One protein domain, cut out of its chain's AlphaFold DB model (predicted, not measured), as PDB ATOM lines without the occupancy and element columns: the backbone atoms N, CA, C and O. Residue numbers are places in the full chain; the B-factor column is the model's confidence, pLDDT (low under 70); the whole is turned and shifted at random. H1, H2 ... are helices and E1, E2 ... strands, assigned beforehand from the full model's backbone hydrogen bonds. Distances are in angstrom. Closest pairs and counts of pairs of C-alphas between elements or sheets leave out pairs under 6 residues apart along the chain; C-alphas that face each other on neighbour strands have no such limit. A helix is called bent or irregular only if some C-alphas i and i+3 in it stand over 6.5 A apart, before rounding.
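What this domain is: This is residues 69 to 139 and 147 to 236 of the 613 residues of the protein "H15 domain-containing protein" of Periophthalmus magnuspinnatus (UniProt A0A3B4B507). Three parts are strung out along one axis: a long two-stranded hairpin, E1 and E2, with H1 at its open end; then H2 packed on a small sheet, E3 E4 E5; then a loose pair of helices, H3 and H4. The printed part has 161 residues with four named helices and five named strands, in the order H1 E1 E2 H2 H3 H4 E3 E4 E5, of mixed class. Both sheets are antiparallel. The whole is extended, with a radius of gyration of the C-alphas of 23.5 A and spans of 79 by 40 by 33 A.

How they stand to each other: E1, residues 80 to 87, and E2, residues 90 to 97, form a hairpin, with N 83 and O 94 3.0 A apart. H1, residues 69 to 76, only just touches H2, residues 117 to 130, with 3 pairs of C-alphas within 8 A, the closest being Asp 70 and Ile 121 at 6.7 A. H2 is on the sheet of E3, residues 215 to 218, E4, residues 224 to 228, and E5, residues 233 to 235, a meander of antiparallel neighbours in a row. N 217 and O 225 are 2.8 A apart, N 226 and O 235 2.9 A. H3, residues 147 to 166, is near H4, residues 185 to 202, and apart from that sheet. Every O i to N i+4 pair is within hydrogen-bond range in H1, H2 and H3, and 12 of 14 in H4.

Where its parts are: H1 begins at C-alpha 69 (107.416, 39.141, 71.505). E1 is 22.1 A long, E2 22.4 A, H2 19.6 A, H3 28.9 A and H4 26.1 A. H4 is irregular, with C-alphas 198 and 201 7.3 A apart. E5 ends at C-alpha 235 (89.152, 53.825, 77.980).

The domain as a whole: Residues 140 to 146 are not printed, a gap of 17.0 A between C-alphas 139 and 147. The links E2 to H2, H3 to H4 and H4 to E3 are long. Low-confidence stretches include residues 133 to 139 and 200 to 208.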
ATOM      1  N   ARG A  69     107.774  39.986  70.346       79.94
ATOM      2  CA  ARG A  69     107.416  39.141  71.505       79.94
ATOM      3  C   ARG A  69     106.406  39.802  72.444       79.94
ATOM      4  O   ARG A  69     105.689  39.112  73.159       79.94
ATOM      5  N   ASP A  70     106.364  41.131  72.478       82.44
ATOM      6  CA  ASP A  70     105.390  41.873  73.275       82.44
ATOM      7  C   ASP A  70     104.040  41.975  72.554       82.44
ATOM      8  O   ASP A  70     103.002  41.845  73.201       82.44
ATOM      9  N   VAL A  71     104.036  42.078  71.218       81.56
ATOM     10  CA  VAL A  71     102.810  41.978  70.401       81.56
ATOM     11  C   VAL A  71     102.208  40.567  70.481       81.56
ATOM     12  O   VAL A  71     101.015  40.426  70.745       81.56
ATOM     13  N   ASP A  72     103.028  39.521  70.351       82.75
ATOM     14  CA  ASP A  72     102.638  38.117  70.576       82.75
ATOM     15  C   ASP A  72     102.038  37.903  71.980       82.75
ATOM     16  O   ASP A  72     100.957  37.332  72.133       82.75
ATOM     17  N   TRP A  73     102.651  38.474  73.021       87.12
ATOM     18  CA  TRP A  73     102.118  38.411  74.386       87.12
ATOM     19  C   TRP A  73     100.737  39.086  74.545       87.12
ATOM     20  O   TRP A  73      99.920  38.619  75.344       87.12
ATOM     21  N   LEU A  74     100.447  40.160  73.792       85.06
ATOM     22  CA  LEU A  74      99.114  40.784  73.752       85.06
ATOM     23  C   LEU A  74      98.091  39.913  73.000       85.06
ATOM     24  O   LEU A  74      96.942  39.808  73.443       85.06
ATOM     25  N   LEU A  75      98.507  39.262  71.907       85.00
ATOM     26  CA  LEU A  75      97.681  38.348  71.104       85.00
ATOM     27  C   LEU A  75      97.279  37.097  71.893       85.00
ATOM     28  O   LEU A  75      96.092  36.790  72.004       85.00
ATOM     29  N   GLN A  76      98.245  36.428  72.532       85.56
ATOM     30  CA  GLN A  76      98.013  35.249  73.381       85.56
ATOM     31  C   GLN A  76      97.019  35.520  74.521       85.56
ATOM     32  O   GLN A  76      96.343  34.608  74.997       85.56
ATOM     33  N   ARG A  77      96.916  36.779  74.963       83.12
ATOM     34  CA  ARG A  77      96.002  37.224  76.024       83.12
ATOM     35  C   ARG A  77      94.703  37.851  75.511       83.12
ATOM     36  O   ARG A  77      93.923  38.329  76.329       83.12
ATOM     37  N   ARG A  78      94.458  37.846  74.192       83.62
ATOM     38  CA  ARG A  78      93.298  38.480  73.532       83.62
ATOM     39  C   ARG A  78      93.102  39.952  73.933       83.62
ATOM     40  O   ARG A  78      91.979  40.433  74.036       83.62
ATOM     41  N   VAL A  79      94.205  40.667  74.156       82.88
ATOM     42  CA  VAL A  79      94.218  42.117  74.425       82.88
ATOM     43  C   VAL A  79      94.159  42.895  73.104       82.88
ATOM     44  O   VAL A  79      93.530  43.948  73.005       82.88
ATOM     45  N   VAL A  80      94.798  42.337  72.077       85.38
ATOM     46  CA  VAL A  80      94.904  42.859  70.712       85.38
ATOM     47  C   VAL A  80      94.647  41.715  69.729       85.38
ATOM     48  O   VAL A  80      94.928  40.558  70.042       85.38
ATOM     49  N   GLN A  81      94.147  42.043  68.541       84.88
ATOM     50  CA  GLN A  81      94.064  41.163  67.378       84.88
ATOM     51  C   GLN A  81      94.782  41.813  66.187       84.88
ATOM     52  O   GLN A  81      94.687  43.024  65.989       84.88
ATOM     53  N   LEU A  82      95.495  41.015  65.389       82.69
ATOM     54  CA  LEU A  82      96.035  41.454  64.101       82.69
ATOM     55  C   LEU A  82      95.095  41.014  62.977       82.69
ATOM     56  O   LEU A  82      94.659  39.863  62.958       82.69
ATOM     57  N   CYS A  83      94.835  41.906  62.023       78.31
ATOM     58  CA  CYS A  83      94.159  41.573  60.768       78.31
ATOM     59  C   CYS A  83      95.002  42.110  59.608       78.31
ATOM     60  O   CYS A  83      95.367  43.287  59.609       78.31
ATOM     61  N   HIS A  84      95.317  41.270  58.626       78.44
ATOM     62  CA  HIS A  84      96.075  41.676  57.445       78.44
ATOM     63  C   HIS A  84      95.140  42.078  56.299       78.44
ATOM     64  O   HIS A  84      94.114  41.443  56.064       78.44
ATOM     65  N   GLN A  85      95.537  43.096  55.544       75.06
ATOM     66  CA  GLN A  85      95.007  43.386  54.220       75.06
ATOM     67  C   GLN A  85      96.133  43.141  53.202       75.06
ATOM     68  O   GLN A  85      97.229  43.681  53.391       75.06
ATOM     69  N   PRO A  86      95.917  42.313  52.163       68.00
ATOM     70  CA  PRO A  86      96.902  42.150  51.105       68.00
ATOM     71  C   PRO A  86      97.003  43.445  50.289       68.00
ATOM     72  O   PRO A  86      95.991  44.051  49.934       68.00
ATOM     73  N   GLN A  87      98.233  43.851  50.001       67.06
ATOM     74  CA  GLN A  87      98.597  44.889  49.044       67.06
ATOM     75  C   GLN A  87      99.720  44.301  48.170       67.06
ATOM     76  O   GLN A  87     100.419  43.395  48.616       67.06
ATOM     77  N   GLU A  88      99.846  44.748  46.921       65.75
ATOM     78  CA  GLU A  88     100.457  43.958  45.831       65.75
ATOM     79  C   GLU A  88     101.852  43.384  46.153       65.75
ATOM     80  O   GLU A  88     102.044  42.182  45.992       65.75
ATOM     81  N   ASP A  89     102.752  44.189  46.733       70.69
ATOM     82  CA  ASP A  89     104.081  43.756  47.208       70.69
ATOM     83  C   ASP A  89     104.235  43.759  48.752       70.69
ATOM     84  O   ASP A  89     105.343  43.611  49.271       70.69
ATOM     85  N   ALA A  90     103.160  43.966  49.531       72.31
ATOM     86  CA  ALA A  90     103.256  44.142  50.989       72.31
ATOM     87  C   ALA A  90     101.999  43.729  51.781       72.31
ATOM     88  O   ALA A  90     100.867  44.044  51.424       72.31
ATOM     89  N   TYR A  91     102.186  43.118  52.955       75.62
ATOM     90  CA  TYR A  91     101.085  42.830  53.881       75.62
ATOM     91  C   TYR A  91     100.852  43.991  54.852       75.62
ATOM     92  O   TYR A  91     101.620  44.195  55.794       75.62
ATOM     93  N   LYS A  92      99.749  44.727  54.676       76.88
ATOM     94  CA  LYS A  92      99.351  45.784  55.610       76.88
ATOM     95  C   LYS A  92      98.646  45.173  56.821       76.88
ATOM     96  O   LYS A  92      97.470  44.820  56.755       76.88
ATOM     97  N   VAL A  93      99.359  45.048  57.939       78.88
ATOM     98  CA  VAL A  93      98.812  44.496  59.189       78.88
ATOM     99  C   VAL A  93      98.212  45.609  60.051       78.88
ATOM    100  O   VAL A  93      98.922  46.480  60.546       78.88
ATOM    101  N   GLY A  94      96.894  45.573  60.244       78.69
ATOM    102  CA  GLY A  94      96.180  46.438  61.180       78.69
ATOM    103  C   GLY A  94      96.159  45.848  62.590       78.69
ATOM    104  O   GLY A  94      95.918  44.653  62.767       78.69
ATOM    105  N   ILE A  95      96.378  46.703  63.589       83.94
ATOM    106  CA  ILE A  95      96.352  46.361  65.016       83.94
ATOM    107  C   ILE A  95      94.998  46.783  65.600       83.94
ATOM    108  O   ILE A  95      94.677  47.971  65.634       83.94
ATOM    109  N   TYR A  96      94.208  45.820  66.073       83.94
ATOM    110  CA  TYR A  96      92.862  46.036  66.604       83.94
ATOM    111  C   TYR A  96      92.832  45.804  68.117       83.94
ATOM    112  O   TYR A  96      93.221  44.742  68.602       83.94
ATOM    113  N   LEU A  97      92.350  46.795  68.869       85.19
ATOM    114  CA  LEU A  97      92.137  46.692  70.312       85.19
ATOM    115  C   LEU A  97      90.872  45.871  70.605       85.19
ATOM    116  O   LEU A  97      89.804  46.171  70.067       85.19
ATOM    117  N   LEU A  98      90.985  44.868  71.476       86.25
ATOM    118  CA  LEU A  98      89.852  44.078  71.966       86.25
ATOM    119  C   LEU A  98      89.357  44.626  73.314       86.25
ATOM    120  O   LEU A  98      90.090  45.319  74.018       86.25
ATOM    121  N   GLU A  99      88.124  44.299  73.715       82.31
ATOM    122  CA  GLU A  99      87.532  44.841  74.954       82.31
ATOM    123  C   GLU A  99      88.317  44.460  76.221       82.31
ATOM    124  O   GLU A  99      88.350  45.234  77.173       82.31
ATOM    125  N   ALA A 100      89.034  43.330  76.214       80.44
ATOM    126  CA  ALA A 100      89.936  42.931  77.298       80.44
ATOM    127  C   ALA A 100      91.198  43.818  77.429       80.44
ATOM    128  O   ALA A 100      91.920  43.711  78.421       80.44
ATOM    129  N   GLY A 101      91.474  44.676  76.441       79.06
ATOM    130  CA  GLY A 101      92.503  45.717  76.495       79.06
ATOM    131  C   GLY A 101      91.999  47.095  76.918       79.06
ATOM    132  O   GLY A 101      92.823  47.981  77.138       79.06
ATOM    133  N   LEU A 102      90.684  47.287  77.072       84.31
ATOM    134  CA  LEU A 102      90.137  48.505  77.665       84.31
ATOM    135  C   LEU A 102      90.262  48.444  79.191       84.31
ATOM    136  O   LEU A 102      89.873  47.474  79.844       84.31
ATOM    137  N   GLY A 103      90.801  49.511  79.769       81.12
ATOM    138  CA  GLY A 103      90.857  49.704  81.206       81.12
ATOM    139  C   GLY A 103      89.494  50.060  81.793       81.12
ATOM    140  O   GLY A 103      88.655  50.688  81.152       81.12
ATOM    141  N   LYS A 104      89.312  49.690  83.059       80.06
ATOM    142  CA  LYS A 104      88.263  50.205  83.944       80.06
ATOM    143  C   LYS A 104      88.949  50.652  85.242       80.06
ATOM    144  O   LYS A 104      89.046  49.840  86.160       80.06
ATOM    145  N   PRO A 105      89.581  51.841  85.264       79.69
ATOM    146  CA  PRO A 105      90.218  52.365  86.472       79.69
ATOM    147  C   PRO A 105      89.149  52.744  87.502       79.69
ATOM    148  O   PRO A 105      88.073  53.201  87.116       79.69
ATOM    149  N   GLU A 106      89.435  52.598  88.798       78.06
ATOM    150  CA  GLU A 106      88.509  53.081  89.837       78.06
ATOM    151  C   GLU A 106      88.580  54.612  89.959       78.06
ATOM    152  O   GLU A 106      87.580  55.265  90.255       78.06
ATOM    153  N   PHE A 107      89.744  55.200  89.648       79.75
ATOM    154  CA  PHE A 107      89.957  56.648  89.628       79.75
ATOM    155  C   PHE A 107      90.712  57.083  88.363       79.75
ATOM    156  O   PHE A 107      91.725  56.498  87.987       79.75
ATOM    157  N   LEU A 108      90.274  58.172  87.721       80.25
ATOM    158  CA  LEU A 108      90.897  58.704  86.492       80.25
ATOM    159  C   LEU A 108      92.352  59.187  86.675       80.25
ATOM    160  O   LEU A 108      93.051  59.419  85.686       80.25
ATOM    161  N   SER A 109      92.803  59.326  87.921       74.62
ATOM    162  CA  SER A 109      94.157  59.704  88.338       74.62
ATOM    163  C   SER A 109      94.941  58.558  89.004       74.62
ATOM    164  O   SER A 109      95.956  58.808  89.653       74.62
ATOM    165  N   GLU A 110      94.491  57.303  88.877       72.56
ATOM    166  CA  GLU A 110      95.086  56.142  89.555       72.56
ATOM    167  C   GLU A 110      96.481  55.767  89.008       72.56
ATOM    168  O   GLU A 110      96.638  54.929  88.118       72.56
ATOM    169  N   GLY A 111      97.523  56.365  89.586       62.09
ATOM    170  CA  GLY A 111      98.914  55.963  89.380       62.09
ATOM    171  C   GLY A 111      99.215  54.603  90.017       62.09
ATOM    172  O   GLY A 111      99.601  54.525  91.185       62.09
ATOM    173  N   MET A 112      99.065  53.517  89.254       60.69
ATOM    174  CA  MET A 112      99.490  52.183  89.685       60.69
ATOM    175  C   MET A 112     101.017  52.132  89.864       60.69
ATOM    176  O   MET A 112     101.752  52.135  88.881       60.69
ATOM    177  N   THR A 113     101.495  51.955  91.102       59.88
ATOM    178  CA  THR A 113     102.937  51.874  91.457       59.88
ATOM    179  C   THR A 113     103.714  50.737  90.778       59.88
ATOM    180  O   THR A 113     104.937  50.670  90.878       59.88
ATOM    181  N   ARG A 114     103.014  49.829  90.091       67.44
ATOM    182  CA  ARG A 114     103.559  48.973  89.036       67.44
ATOM    183  C   ARG A 114     102.554  48.900  87.897       67.44
ATOM    184  O   ARG A 114     101.491  48.296  88.050       67.44
ATOM    185  N   LEU A 115     102.909  49.476  86.755       73.12
ATOM    186  CA  LEU A 115     102.123  49.388  85.529       73.12
ATOM    187  C   LEU A 115     101.930  47.919  85.114       73.12
ATOM    188  O   LEU A 115     102.839  47.092  85.216       73.12
ATOM    189  N   LYS A 116     100.732  47.574  84.631       81.00
ATOM    190  CA  LYS A 116     100.464  46.243  84.059       81.00
ATOM    191  C   LYS A 116     101.310  46.088  82.789       81.00
ATOM    192  O   LYS A 116     101.388  47.031  82.009       81.00
ATOM    193  N   LYS A 117     101.862  44.897  82.510       83.06
ATOM    194  CA  LYS A 117     102.682  44.689  81.293       83.06
ATOM    195  C   LYS A 117     101.947  45.106  80.005       83.06
ATOM    196  O   LYS A 117     102.567  45.679  79.123       83.06
ATOM    197  N   ALA A 118     100.630  44.894  79.919       82.50
ATOM    198  CA  ALA A 118      99.828  45.384  78.794       82.50
ATOM    199  C   ALA A 118      99.942  46.910  78.613       82.50
ATOM    200  O   ALA A 118     100.246  47.370  77.520       82.50
ATOM    201  N   ASN A 119      99.788  47.678  79.694       85.56
ATOM    202  CA  ASN A 119      99.906  49.137  79.712       85.56
ATOM    203  C   ASN A 119     101.322  49.612  79.333       85.56
ATOM    204  O   ASN A 119     101.456  50.563  78.574       85.56
ATOM    205  N   GLN A 120     102.369  48.913  79.790       85.06
ATOM    206  CA  GLN A 120     103.765  49.201  79.416       85.06
ATOM    207  C   GLN A 120     104.038  48.972  77.920       85.06
ATOM    208  O   GLN A 120     104.846  49.672  77.313       85.06
ATOM    209  N   ILE A 121     103.369  47.989  77.310       85.25
ATOM    210  CA  ILE A 121     103.448  47.757  75.863       85.25
ATOM    211  C   ILE A 121     102.616  48.816  75.126       85.25
ATOM    212  O   ILE A 121     103.105  49.390  74.157       85.25
ATOM    213  N   PHE A 122     101.412  49.147  75.612       85.62
ATOM    214  CA  PHE A 122     100.598  50.227  75.045       85.62
ATOM    215  C   PHE A 122     101.303  51.582  75.080       85.62
ATOM    216  O   PHE A 122     101.210  52.299  74.093       85.62
ATOM    217  N   GLN A 123     102.064  51.900  76.131       85.31
ATOM    218  CA  GLN A 123     102.938  53.076  76.161       85.31
ATOM    219  C   GLN A 123     103.876  53.097  74.950       85.31
ATOM    220  O   GLN A 123     103.741  53.974  74.099       85.31
ATOM    221  N   LYS A 124     104.736  52.081  74.792       82.69
ATOM    222  CA  LYS A 124     105.675  51.974  73.655       82.69
ATOM    223  C   LYS A 124     104.985  51.998  72.286       82.69
ATOM    224  O   LYS A 124     105.554  52.482  71.312       82.69
ATOM    225  N   MET A 125     103.762  51.473  72.193       81.81
ATOM    226  CA  MET A 125     102.961  51.534  70.969       81.81
ATOM    227  C   MET A 125     102.405  52.939  70.704       81.81
ATOM    228  O   MET A 125     102.403  53.372  69.558       81.81
ATOM    229  N   MET A 126     101.959  53.667  71.729       83.56
ATOM    230  CA  MET A 126     101.427  55.028  71.584       83.56
ATOM    231  C   MET A 126     102.530  56.057  71.312       83.56
ATOM    232  O   MET A 126     102.316  56.963  70.515       83.56
ATOM    233  N   GLU A 127     103.723  55.872  71.882       82.00
ATOM    234  CA  GLU A 127     104.935  56.597  71.475       82.00
ATOM    235  C   GLU A 127     105.244  56.353  69.990       82.00
ATOM    236  O   GLU A 127     105.385  57.297  69.227       82.00
ATOM    237  N   TYR A 128     105.300  55.092  69.547       79.88
ATOM    238  CA  TYR A 128     105.702  54.758  68.175       79.88
ATOM    239  C   TYR A 128     104.660  55.112  67.091       79.88
ATOM    240  O   TYR A 128     105.044  55.374  65.955       79.88
ATOM    241  N   PHE A 129     103.357  55.086  67.399       78.31
ATOM    242  CA  PHE A 129     102.290  55.327  66.411       78.31
ATOM    243  C   PHE A 129     101.658  56.726  66.455       78.31
ATOM    244  O   PHE A 129     100.965  57.087  65.505       78.31
ATOM    245  N   TYR A 130     101.843  57.485  67.540       75.62
ATOM    246  CA  TYR A 130     101.206  58.795  67.741       75.62
ATOM    247  C   TYR A 130     102.146  59.836  68.390       75.62
ATOM    248  O   TYR A 130     101.671  60.882  68.825       75.62
ATOM    249  N   ASP A 131     103.450  59.547  68.492       68.19
ATOM    250  CA  ASP A 131     104.495  60.429  69.043       68.19
ATOM    251  C   ASP A 131     104.195  61.001  70.449       68.19
ATOM    252  O   ASP A 131     104.643  62.091  70.817       68.19
ATOM    253  N   PHE A 132     103.455  60.256  71.282       72.50
ATOM    254  CA  PHE A 132     103.230  60.653  72.674       72.50
ATOM    255  C   PHE A 132     104.526  60.607  73.483       72.50
ATOM    256  O   PHE A 132     105.105  59.538  73.685       72.50
ATOM    257  N   ILE A 133     104.905  61.755  74.049       65.69
ATOM    258  CA  ILE A 133     105.942  61.849  75.079       65.69
ATOM    259  C   ILE A 133     105.450  61.092  76.321       65.69
ATOM    260  O   ILE A 133     104.562  61.552  77.042       65.69
ATOM    261  N   ILE A 134     106.021  59.913  76.569       66.38
ATOM    262  CA  ILE A 134     105.831  59.183  77.824       66.38
ATOM    263  C   ILE A 134     106.811  59.771  78.851       66.38
ATOM    264  O   ILE A 134     108.003  59.853  78.548       66.38
ATOM    265  N   PRO A 135     106.376  60.131  80.070       59.53
ATOM    266  CA  PRO A 135     107.303  60.362  81.171       59.53
ATOM    267  C   PRO A 135     107.941  59.021  81.552       59.53
ATOM    268  O   PRO A 135     107.256  58.107  82.012       59.53
ATOM    269  N   VAL A 136     109.237  58.873  81.286       57.34
ATOM    270  CA  VAL A 136     109.931  57.595  81.454       57.34
ATOM    271  C   VAL A 136     110.418  57.455  82.896       57.34
ATOM    272  O   VAL A 136     111.343  58.152  83.303       57.34
ATOM    273  N   ASP A 137     109.843  56.515  83.653       50.25
ATOM    274  CA  ASP A 137     110.333  56.093  84.979       50.25
ATOM    275  C   ASP A 137     111.645  55.269  84.865       50.25
ATOM    276  O   ASP A 137     111.750  54.145  85.365       50.25
ATOM    277  N   ASN A 138     112.653  55.790  84.156       43.16
ATOM    278  CA  ASN A 138     113.966  55.158  84.032       43.16
ATOM    279  C   ASN A 138     114.799  55.435  85.295       43.16
ATOM    280  O   ASN A 138     115.517  56.426  85.373       43.16
ATOM    281  N   GLU A 139     114.768  54.505  86.258       47.28
ATOM    282  CA  GLU A 139     115.627  54.515  87.465       47.28
ATOM    283  C   GLU A 139     117.150  54.453  87.159       47.28
ATOM    284  O   GLU A 139     117.959  54.475  88.086       47.28
ATOM    285  N   LEU A 147     119.146  70.462  82.365       64.88
ATOM    286  CA  LEU A 147     117.831  70.340  81.718       64.88
ATOM    287  C   LEU A 147     116.684  70.347  82.746       64.88
ATOM    288  O   LEU A 147     115.673  71.017  82.532       64.88
ATOM    289  N   GLU A 148     116.840  69.681  83.896       63.75
ATOM    290  CA  GLU A 148     115.861  69.752  84.995       63.75
ATOM    291  C   GLU A 148     115.606  71.199  85.452       63.75
ATOM    292  O   GLU A 148     114.459  71.581  85.689       63.75
ATOM    293  N   ARG A 149     116.654  72.032  85.545       68.19
ATOM    294  CA  ARG A 149     116.524  73.443  85.956       68.19
ATOM    295  C   ARG A 149     115.796  74.281  84.918       68.19
ATOM    296  O   ARG A 149     114.903  75.036  85.293       68.19
ATOM    297  N   GLN A 150     116.132  74.118  83.639       71.19
ATOM    298  CA  GLN A 150     115.466  74.832  82.546       71.19
ATOM    299  C   GLN A 150     113.961  74.514  82.526       71.19
ATOM    300  O   GLN A 150     113.139  75.429  82.532       71.19
ATOM    301  N   ASN A 151     113.594  73.235  82.662       75.56
ATOM    302  CA  ASN A 151     112.197  72.798  82.780       75.56
ATOM    303  C   ASN A 151     111.466  73.419  83.993       75.56
ATOM    304  O   ASN A 151     110.279  73.742  83.909       75.56
ATOM    305  N   ILE A 152     112.156  73.606  85.125       81.00
ATOM    306  CA  ILE A 152     111.596  74.248  86.327       81.00
ATOM    307  C   ILE A 152     111.398  75.759  86.118       81.00
ATOM    308  O   ILE A 152     110.369  76.303  86.526       81.00
ATOM    309  N   GLU A 153     112.340  76.451  85.475       82.38
ATOM    310  CA  GLU A 153     112.222  77.886  85.182       82.38
ATOM    311  C   GLU A 153     111.108  78.168  84.158       82.38
ATOM    312  O   GLU A 153     110.269  79.044  84.395       82.38
ATOM    313  N   GLU A 154     111.003  77.362  83.094       84.81
ATOM    314  CA  GLU A 154     109.895  77.439  82.130       84.81
ATOM    315  C   GLU A 154     108.528  77.187  82.782       84.81
ATOM    316  O   GLU A 154     107.551  77.875  82.460       84.81
ATOM    317  N   LEU A 155     108.447  76.254  83.741       84.62
ATOM    318  CA  LEU A 155     107.237  76.006  84.528       84.62
ATOM    319  C   LEU A 155     106.842  77.238  85.357       84.62
ATOM    320  O   LEU A 155     105.675  77.640  85.333       84.62
ATOM    321  N   TYR A 156     107.790  77.883  86.048       83.69
ATOM    322  CA  TYR A 156     107.511  79.123  86.783       83.69
ATOM    323  C   TYR A 156     107.110  80.279  85.851       83.69
ATOM    324  O   TYR A 156     106.249  81.084  86.212       83.69
ATOM    325  N   ASP A 157     107.661  80.368  84.638       84.62
ATOM    326  CA  ASP A 157     107.223  81.337  83.623       84.62
ATOM    327  C   ASP A 157     105.842  81.027  83.044       84.62
ATOM    328  O   ASP A 157     105.062  81.942  82.763       84.62
ATOM    329  N   TYR A 158     105.495  79.756  82.860       85.50
ATOM    330  CA  TYR A 158     104.145  79.353  82.471       85.50
ATOM    331  C   TYR A 158     103.124  79.726  83.557       85.50
ATOM    332  O   TYR A 158     102.159  80.436  83.272       85.50
ATOM    333  N   VAL A 159     103.376  79.342  84.813       83.31
ATOM    334  CA  VAL A 159     102.494  79.644  85.955       83.31
ATOM    335  C   VAL A 159     102.324  81.157  86.145       83.31
ATOM    336  O   VAL A 159     101.194  81.630  86.275       83.31
ATOM    337  N   ARG A 160     103.406  81.948  86.059       81.06
ATOM    338  CA  ARG A 160     103.333  83.421  86.117       81.06
ATOM    339  C   ARG A 160     102.446  84.008  85.013       81.06
ATOM    340  O   ARG A 160     101.611  84.863  85.311       81.06
ATOM    341  N   ARG A 161     102.561  83.526  83.768       83.81
ATOM    342  CA  ARG A 161     101.710  83.962  82.638       83.81
ATOM    343  C   ARG A 161     100.235  83.580  82.820       83.81
ATOM    344  O   ARG A 161      99.361  84.353  82.431       83.81
ATOM    345  N   VAL A 162      99.939  82.428  83.430       81.75
ATOM    346  CA  VAL A 162      98.559  82.029  83.769       81.75
ATOM    347  C   VAL A 162      97.985  82.927  84.869       81.75
ATOM    348  O   VAL A 162      96.895  83.471  84.699       81.75
ATOM    349  N   HIS A 163      98.728  83.166  85.954       77.50
ATOM    350  CA  HIS A 163      98.285  84.035  87.053       77.50
ATOM    351  C   HIS A 163      98.019  85.478  86.594       77.50
ATOM    352  O   HIS A 163      97.021  86.073  86.999       77.50
ATOM    353  N   GLN A 164      98.854  86.022  85.701       76.31
ATOM    354  CA  GLN A 164      98.632  87.338  85.088       76.31
ATOM    355  C   GLN A 164      97.312  87.404  84.301       76.31
ATOM    356  O   GLN A 164      96.621  88.414  84.370       76.31
ATOM    357  N   ARG A 165      96.930  86.323  83.604       75.56
ATOM    358  CA  ARG A 165      95.677  86.246  82.833       75.56
ATOM    359  C   ARG A 165      94.435  86.054  83.711       75.56
ATOM    360  O   ARG A 165      93.370  86.551  83.366       75.56
ATOM    361  N   GLU A 166      94.537  85.334  84.829       67.38
ATOM    362  CA  GLU A 166      93.400  85.150  85.750       67.38
ATOM    363  C   GLU A 166      93.157  86.342  86.693       67.38
ATOM    364  O   GLU A 166      92.045  86.501  87.207       67.38
ATOM    365  N   GLY A 167      94.183  87.161  86.947       58.94
ATOM    366  CA  GLY A 167      94.186  88.173  88.007       58.94
ATOM    367  C   GLY A 167      93.244  89.369  87.814       58.94
ATOM    368  O   GLY A 167      92.981  90.079  88.782       58.94
ATOM    369  N   GLU A 168      92.720  89.599  86.608       57.38
ATOM    370  CA  GLU A 168      91.902  90.785  86.290       57.38
ATOM    371  C   GLU A 168      90.430  90.679  86.738       57.38
ATOM    372  O   GLU A 168      89.730  91.686  86.808       57.38
ATOM    373  N   VAL A 169      89.931  89.472  87.032       55.88
ATOM    374  CA  VAL A 169      88.485  89.184  86.922       55.88
ATOM    375  C   VAL A 169      87.660  89.468  88.193       55.88
ATOM    376  O   VAL A 169      86.452  89.669  88.082       55.88
ATOM    377  N   LEU A 170      88.244  89.476  89.403       57.22
ATOM    378  CA  LEU A 170      87.476  89.603  90.663       57.22
ATOM    379  C   LEU A 170      88.173  90.421  91.766       57.22
ATOM    380  O   LEU A 170      89.283  90.109  92.202       57.22
ATOM    381  N   SER A 171      87.444  91.396  92.317       61.56
ATOM    382  CA  SER A 171      87.857  92.250  93.438       61.56
ATOM    383  C   SER A 171      86.983  92.045  94.687       61.56
ATOM    384  O   SER A 171      86.150  92.877  95.041       61.56
ATOM    385  N   PHE A 172      87.198  90.943  95.415       69.12
ATOM    386  CA  PHE A 172      86.702  90.853  96.795       69.12
ATOM    387  C   PHE A 172      87.502  91.798  97.712       69.12
ATOM    388  O   PHE A 172      88.665  92.115  97.447       69.12
ATOM    389  N   GLN A 173      86.897  92.235  98.823       76.00
ATOM    390  CA  GLN A 173      87.583  93.042  99.837       76.00
ATOM    391  C   GLN A 173      88.482  92.153 100.718       76.00
ATOM    392  O   GLN A 173      88.117  91.801 101.837       76.00
ATOM    393  N   ALA A 174      89.669  91.799 100.217       76.75
ATOM    394  CA  ALA A 174      90.643  90.950 100.916       76.75
ATOM    395  C   ALA A 174      91.152  91.522 102.259       76.75
ATOM    396  O   ALA A 174      91.558  90.764 103.138       76.75
ATOM    397  N   GLN A 175      91.143  92.849 102.436       85.44
ATOM    398  CA  GLN A 175      91.619  93.497 103.662       85.44
ATOM    399  C   GLN A 175      90.550  93.469 104.767       85.44
ATOM    400  O   GLN A 175      89.689  94.352 104.842       85.44
ATOM    401  N   HIS A 176      90.640  92.495 105.676       85.62
ATOM    402  CA  HIS A 176      89.782  92.452 106.859       85.62
ATOM    403  C   HIS A 176      90.191  93.480 107.933       85.62
ATOM    404  O   HIS A 176      91.374  93.735 108.163       85.62
ATOM    405  N   LYS A 177      89.210  94.030 108.667       85.56
ATOM    406  CA  LYS A 177      89.420  95.067 109.702       85.56
ATOM    407  C   LYS A 177      90.222  94.588 110.921       85.56
ATOM    408  O   LYS A 177      90.794  95.416 111.625       85.56
ATOM    409  N   ALA A 178      90.236  93.282 111.193       86.94
ATOM    410  CA  ALA A 178      91.000  92.689 112.296       86.94
ATOM    411  C   ALA A 178      92.474  92.418 111.956       86.94
ATOM    412  O   ALA A 178      93.269  92.182 112.867       86.94
ATOM    413  N   LEU A 179      92.838  92.446 110.671       89.56
ATOM    414  CA  LEU A 179      94.218  92.291 110.230       89.56
ATOM    415  C   LEU A 179      94.971  93.606 110.488       89.56
ATOM    416  O   LEU A 179      94.486  94.689 110.156       89.56
ATOM    417  N   ILE A 180      96.128  93.513 111.139       88.25
ATOM    418  CA  ILE A 180      96.991  94.652 111.480       88.25
ATOM    419  C   ILE A 180      97.807  95.123 110.264       88.25
ATOM    420  O   ILE A 180      97.750  96.318 109.968       88.25
ATOM    421  N   PRO A 181      98.546  94.256 109.536       89.06
ATOM    422  CA  PRO A 181      99.211  94.668 108.305       89.06
ATOM    423  C   PRO A 181      98.204  94.973 107.186       89.06
ATOM    424  O   PRO A 181      97.155  94.335 107.064       89.06
ATOM    425  N   VAL A 182      98.567  95.932 106.334       90.50
ATOM    426  CA  VAL A 182      97.894  96.176 105.053       90.50
ATOM    427  C   VAL A 182      98.488  95.228 104.012       90.50
ATOM    428  O   VAL A 182      99.706  95.208 103.819       90.50
ATOM    429  N   LEU A 183      97.634  94.446 103.355       90.88
ATOM    430  CA  LEU A 183      98.015  93.516 102.295       90.88
ATOM    431  C   LEU A 183      98.588  94.268 101.086       90.88
ATOM    432  O   LEU A 183      98.040  95.278 100.634       90.88
ATOM    433  N   ARG A 184      99.686  93.754 100.526       90.50
ATOM    434  CA  ARG A 184     100.246  94.235  99.252       90.50
ATOM    435  C   ARG A 184      99.380  93.762  98.070       90.50
ATOM    436  O   ARG A 184      98.679  92.763  98.209       90.50
ATOM    437  N   PRO A 185      99.458  94.396  96.880       87.56
ATOM    438  CA  PRO A 185      98.614  94.034  95.734       87.56
ATOM    439  C   PRO A 185      98.641  92.544  95.354       87.56
ATOM    440  O   PRO A 185      97.579  91.965  95.138       87.56
ATOM    441  N   TYR A 186      99.815  91.900  95.361       85.94
ATOM    442  CA  TYR A 186      99.929  90.459  95.092       85.94
ATOM    443  C   TYR A 186      99.271  89.595  96.181       85.94
ATOM    444  O   TYR A 186      98.641  88.589  95.878       85.94
ATOM    445  N   GLN A 187      99.324  90.025  97.445       89.75
ATOM    446  CA  GLN A 187      98.671  89.330  98.559       89.75
ATOM    447  C   GLN A 187      97.147  89.446  98.457       89.75
ATOM    448  O   GLN A 187      96.433  88.474  98.683       89.75
ATOM    449  N   CYS A 188      96.633  90.609  98.043       89.00
ATOM    450  CA  CYS A 188      95.215  90.780  97.717       89.00
ATOM    451  C   CYS A 188      94.780  89.863  96.561       89.00
ATOM    452  O   CYS A 188      93.701  89.281  96.628       89.00
ATOM    453  N   GLN A 189      95.615  89.700  95.526       87.00
ATOM    454  CA  GLN A 189      95.353  88.775  94.414       87.00
ATOM    455  C   GLN A 189      95.335  87.311  94.889       87.00
ATOM    456  O   GLN A 189      94.372  86.601  94.602       87.00
ATOM    457  N   ALA A 190      96.325  86.883  95.680       89.12
ATOM    458  CA  ALA A 190      96.382  85.540  96.262       89.12
ATOM    459  C   ALA A 190      95.166  85.245  97.163       89.12
ATOM    460  O   ALA A 190      94.510  84.213  97.010       89.12
ATOM    461  N   VAL A 191      94.796  86.176  98.051       90.31
ATOM    462  CA  VAL A 191      93.608  86.044  98.912       90.31
ATOM    463  C   VAL A 191      92.318  86.021  98.087       90.31
ATOM    464  O   VAL A 191      91.453  85.191  98.357       90.31
ATOM    465  N   ASN A 192      92.186  86.844  97.040       89.56
ATOM    466  CA  ASN A 192      91.020  86.807  96.150       89.56
ATOM    467  C   ASN A 192      90.923  85.492  95.361       89.56
ATOM    468  O   ASN A 192      89.818  84.975  95.186       89.56
ATOM    469  N   TRP A 193      92.052  84.917  94.935       87.62
ATOM    470  CA  TRP A 193      92.096  83.594  94.305       87.62
ATOM    471  C   TRP A 193      91.692  82.485  95.287       87.62
ATOM    472  O   TRP A 193      90.852  81.651  94.949       87.62
ATOM    473  N   MET A 194      92.191  82.509  96.527       90.12
ATOM    474  CA  MET A 194      91.786  81.545  97.561       90.12
ATOM    475  C   MET A 194      90.292  81.679  97.910       90.12
ATOM    476  O   MET A 194      89.578  80.677  97.932       90.12
ATOM    477  N   LEU A 195      89.777  82.905  98.065       89.19
ATOM    478  CA  LEU A 195      88.346  83.173  98.275       89.19
ATOM    479  C   LEU A 195      87.480  82.683  97.102       89.19
ATOM    480  O   LEU A 195      86.410  82.119  97.334       89.19
ATOM    481  N   LYS A 196      87.934  82.861  95.853       85.94
ATOM    482  CA  LYS A 196      87.295  82.309  94.643       85.94
ATOM    483  C   LYS A 196      87.255  80.779  94.717       85.94
ATOM    484  O   LYS A 196      86.187  80.205  94.534       85.94
ATOM    485  N   ARG A 197      88.377  80.123  95.039       85.88
ATOM    486  CA  ARG A 197      88.484  78.655  95.159       85.88
ATOM    487  C   ARG A 197      87.585  78.081  96.256       85.88
ATOM    488  O   ARG A 197      86.962  77.053  96.034       85.88
ATOM    489  N   GLU A 198      87.472  78.728  97.414       86.75
ATOM    490  CA  GLU A 198      86.592  78.261  98.499       86.75
ATOM    491  C   GLU A 198      85.096  78.505  98.230       86.75
ATOM    492  O   GLU A 198      84.258  77.739  98.704       86.75
ATOM    493  N   LYS A 199      84.742  79.543  97.457       79.50
ATOM    494  CA  LYS A 199      83.342  79.913  97.158       79.50
ATOM    495  C   LYS A 199      82.810  79.348  95.830       79.50
ATOM    496  O   LYS A 199      81.603  79.400  95.602       79.50
ATOM    497  N   ALA A 200      83.671  78.780  94.979       65.44
ATOM    498  CA  ALA A 200      83.324  78.283  93.640       65.44
ATOM    499  C   ALA A 200      82.218  77.210  93.618       65.44
ATOM    500  O   ALA A 200      81.459  77.141  92.653       65.44
ATOM    501  N   ASN A 201      82.066  76.432  94.697       56.62
ATOM    502  CA  ASN A 201      81.007  75.423  94.845       56.62
ATOM    503  C   ASN A 201      79.574  75.993  94.745       56.62
ATOM    504  O   ASN A 201      78.626  75.224  94.602       56.62
ATOM    505  N   SER A 202      79.403  77.316  94.825       52.28
ATOM    506  CA  SER A 202      78.098  77.986  94.782       52.28
ATOM    507  C   SER A 202      77.650  78.434  93.383       52.28
ATOM    508  O   SER A 202      76.528  78.919  93.249       52.28
ATOM    509  N   SER A 203      78.494  78.343  92.344       48.25
ATOM    510  CA  SER A 203      78.254  79.037  91.065       48.25
ATOM    511  C   SER A 203      78.429  78.158  89.820       48.25
ATOM    512  O   SER A 203      79.512  78.117  89.241       48.25
ATOM    513  N   SER A 204      77.310  77.588  89.354       48.53
ATOM    514  CA  SER A 204      77.087  76.917  88.052       48.53
ATOM    515  C   SER A 204      77.931  75.665  87.728       48.53
ATOM    516  O   SER A 204      79.137  75.646  87.968       48.53
ATOM    517  N   PRO A 205      77.341  74.619  87.113       54.16
ATOM    518  CA  PRO A 205      78.134  73.568  86.491       54.16
ATOM    519  C   PRO A 205      78.877  74.154  85.283       54.16
ATOM    520  O   PRO A 205      78.257  74.603  84.320       54.16
ATOM    521  N   LYS A 206      80.212  74.141  85.332       59.91
ATOM    522  CA  LYS A 206      81.041  74.321  84.134       59.91
ATOM    523  C   LYS A 206      80.756  73.182  83.152       59.91
ATOM    524  O   LYS A 206      80.413  72.077  83.574       59.91
ATOM    525  N   GLU A 207      80.952  73.430  81.861       59.66
ATOM    526  CA  GLU A 207      80.928  72.352  80.871       59.66
ATOM    527  C   GLU A 207      81.979  71.278  81.226       59.66
ATOM    528  O   GLU A 207      83.081  71.624  81.669       59.66
ATOM    529  N   PRO A 208      81.658  69.979  81.078       67.00
ATOM    530  CA  PRO A 208      82.537  68.897  81.504       67.00
ATOM    531  C   PRO A 208      83.750  68.763  80.575       67.00
ATOM    532  O   PRO A 208      83.729  68.031  79.585       67.00
ATOM    533  N   GLY A 209      84.826  69.472  80.915       77.31
ATOM    534  CA  GLY A 209      86.110  69.364  80.228       77.31
ATOM    535  C   GLY A 209      86.717  67.959  80.314       77.31
ATOM    536  O   GLY A 209      86.412  67.177  81.219       77.31
ATOM    537  N   LEU A 210      87.612  67.653  79.374       84.88
ATOM    538  CA  LEU A 210      88.416  66.433  79.400       84.88
ATOM    539  C   LEU A 210      89.389  66.476  80.593       84.88
ATOM    540  O   LEU A 210      90.050  67.487  80.831       84.88
ATOM    541  N   HIS A 211      89.490  65.387  81.352       84.25
ATOM    542  CA  HIS A 211      90.397  65.295  82.494       84.25
ATOM    543  C   HIS A 211      91.867  65.401  82.047       84.25
ATOM    544  O   HIS A 211      92.351  64.505  81.368       84.25
ATOM    545  N   HIS A 212      92.604  66.419  82.508       84.00
ATOM    546  CA  HIS A 212      93.947  66.821  82.031       84.00
ATOM    547  C   HIS A 212      95.004  65.712  81.806       84.00
ATOM    548  O   HIS A 212      95.881  65.877  80.967       84.00
ATOM    549  N   LEU A 213      94.950  64.589  82.533       86.44
ATOM    550  CA  LEU A 213      95.837  63.426  82.322       86.44
ATOM    551  C   LEU A 213      95.477  62.545  81.102       86.44
ATOM    552  O   LEU A 213      96.205  61.598  80.801       86.44
ATOM    553  N   TRP A 214      94.351  62.803  80.436       87.81
ATOM    554  CA  TRP A 214      93.802  61.996  79.346       87.81
ATOM    555  C   TRP A 214      93.787  62.774  78.031       87.81
ATOM    556  O   TRP A 214      93.406  63.940  77.984       87.81
ATOM    557  N   HIS A 215      94.158  62.089  76.956       87.06
ATOM    558  CA  HIS A 215      94.206  62.599  75.590       87.06
ATOM    559  C   HIS A 215      93.141  61.890  74.747       87.06
ATOM    560  O   HIS A 215      92.928  60.685  74.908       87.06
ATOM    561  N   GLU A 216      92.472  62.615  73.849       88.81
ATOM    562  CA  GLU A 216      91.543  62.010  72.890       88.81
ATOM    563  C   GLU A 216      92.319  61.349  71.739       88.81
ATOM    564  O   GLU A 216      93.164  61.979  71.104       88.81
ATOM    565  N   LEU A 217      92.003  60.085  71.449       85.75
ATOM    566  CA  LEU A 217      92.493  59.340  70.291       85.75
ATOM    567  C   LEU A 217      91.351  59.090  69.307       85.75
ATOM    568  O   LEU A 217      90.344  58.477  69.666       85.75
ATOM    569  N   VAL A 218      91.545  59.457  68.040       85.19
ATOM    570  CA  VAL A 218      90.679  59.003  66.942       85.19
ATOM    571  C   VAL A 218      91.338  57.804  66.266       85.19
ATOM    572  O   VAL A 218      92.348  57.927  65.580       85.19
ATOM    573  N   THR A 219      90.766  56.621  66.479       79.88
ATOM    574  CA  THR A 219      91.237  55.379  65.847       79.88
ATOM    575  C   THR A 219      90.961  55.352  64.340       79.88
ATOM    576  O   THR A 219      90.048  56.014  63.850       79.88
ATOM    577  N   LEU A 220      91.682  54.497  63.603       77.81
ATOM    578  CA  LEU A 220      91.512  54.311  62.150       77.81
ATOM    579  C   LEU A 220      90.082  53.924  61.718       77.81
ATOM    580  O   LEU A 220      89.727  54.117  60.561       77.81
ATOM    581  N   CYS A 221      89.251  53.394  62.623       75.00
ATOM    582  CA  CYS A 221      87.838  53.093  62.366       75.00
ATOM    583  C   CYS A 221      86.874  54.213  62.817       75.00
ATOM    584  O   CYS A 221      85.690  53.959  63.032       75.00
ATOM    585  N   GLY A 222      87.378  55.438  63.006       79.44
ATOM    586  CA  GLY A 222      86.607  56.629  63.380       79.44
ATOM    587  C   GLY A 222      86.120  56.660  64.833       79.44
ATOM    588  O   GLY A 222      85.484  57.628  65.246       79.44
ATOM    589  N   LYS A 223      86.401  55.624  65.634       84.06
ATOM    590  CA  LYS A 223      85.985  55.567  67.042       84.06
ATOM    591  C   LYS A 223      86.917  56.420  67.900       84.06
ATOM    592  O   LYS A 223      88.138  56.249  67.831       84.06
ATOM    593  N   LYS A 224      86.326  57.268  68.740       88.44
ATOM    594  CA  LYS A 224      87.027  57.973  69.816       88.44
ATOM    595  C   LYS A 224      87.355  57.004  70.957       88.44
ATOM    596  O   LYS A 224      86.507  56.198  71.343       88.44
ATOM    597  N   LEU A 225      88.568  57.102  71.484       89.25
ATOM    598  CA  LEU A 225      89.036  56.493  72.732       89.25
ATOM    599  C   LEU A 225      89.795  57.560  73.529       89.25
ATOM    600  O   LEU A 225      90.191  58.580  72.970       89.25
ATOM    601  N   PHE A 226      90.043  57.314  74.812       90.19
ATOM    602  CA  PHE A 226      90.845  58.206  75.647       90.19
ATOM    603  C   PHE A 226      92.035  57.456  76.236       90.19
ATOM    604  O   PHE A 226      91.893  56.333  76.723       90.19
ATOM    605  N   TYR A 227      93.207  58.084  76.173       88.94
ATOM    606  CA  TYR A 227      94.485  57.505  76.572       88.94
ATOM    607  C   TYR A 227      95.161  58.338  77.658       88.94
ATOM    608  O   TYR A 227      95.226  59.560  77.556       88.94
ATOM    609  N   ASN A 228      95.693  57.675  78.681       88.56
ATOM    610  CA  ASN A 228      96.470  58.304  79.745       88.56
ATOM    611  C   ASN A 228      97.946  57.865  79.631       88.56
ATOM    612  O   ASN A 228      98.245  56.712  79.964       88.56
ATOM    613  N   PRO A 229      98.869  58.752  79.193       84.31
ATOM    614  CA  PRO A 229     100.284  58.419  78.994       84.31
ATOM    615  C   PRO A 229     100.990  57.897  80.250       84.31
ATOM    616  O   PRO A 229     101.784  56.963  80.160       84.31
ATOM    617  N   TYR A 230     100.656  58.446  81.421       82.56
ATOM    618  CA  TYR A 230     101.252  58.086  82.713       82.56
ATOM    619  C   TYR A 230     100.887  56.661  83.148       82.56
ATOM    620  O   TYR A 230     101.704  55.950  83.722       82.56
ATOM    621  N   THR A 231      99.652  56.227  82.878       83.12
ATOM    622  CA  THR A 231      99.152  54.908  83.309       83.12
ATOM    623  C   THR A 231      99.145  53.860  82.196       83.12
ATOM    624  O   THR A 231      98.830  52.698  82.463       83.12
ATOM    625  N   GLY A 232      99.438  54.244  80.948       84.50
ATOM    626  CA  GLY A 232      99.321  53.387  79.762       84.50
ATOM    627  C   GLY A 232      97.909  52.822  79.553       84.50
ATOM    628  O   GLY A 232      97.753  51.720  79.030       84.50
ATOM    629  N   CYS A 233      96.887  53.525  80.049       87.25
ATOM    630  CA  CYS A 233      95.508  53.046  80.122       87.25
ATOM    631  C   CYS A 233      94.660  53.605  78.972       87.25
ATOM    632  O   CYS A 233      94.773  54.784  78.635       87.25
ATOM    633  N   LEU A 234      93.796  52.764  78.399       88.56
ATOM    634  CA  LEU A 234      92.874  53.100  77.312       88.56
ATOM    635  C   LEU A 234      91.432  52.887  77.766       88.56
ATOM    636  O   LEU A 234      91.087  51.786  78.188       88.56
ATOM    637  N   ILE A 235      90.581  53.905  77.645       90.00
ATOM    638  CA  ILE A 235      89.152  53.825  77.980       90.00
ATOM    639  C   ILE A 235      88.281  54.281  76.805       90.00
ATOM    640  O   ILE A 235      88.727  55.005  75.914       90.00
ATOM    641  N   ARG A 236      87.020  53.840  76.803       87.44
ATOM    642  CA  ARG A 236      85.999  54.227  75.811       87.44
ATOM    643  C   ARG A 236      85.030  55.292  76.337       87.44
ATOM    644  O   ARG A 236      84.456  56.040  75.553       87.44
TER     645      ARG A 236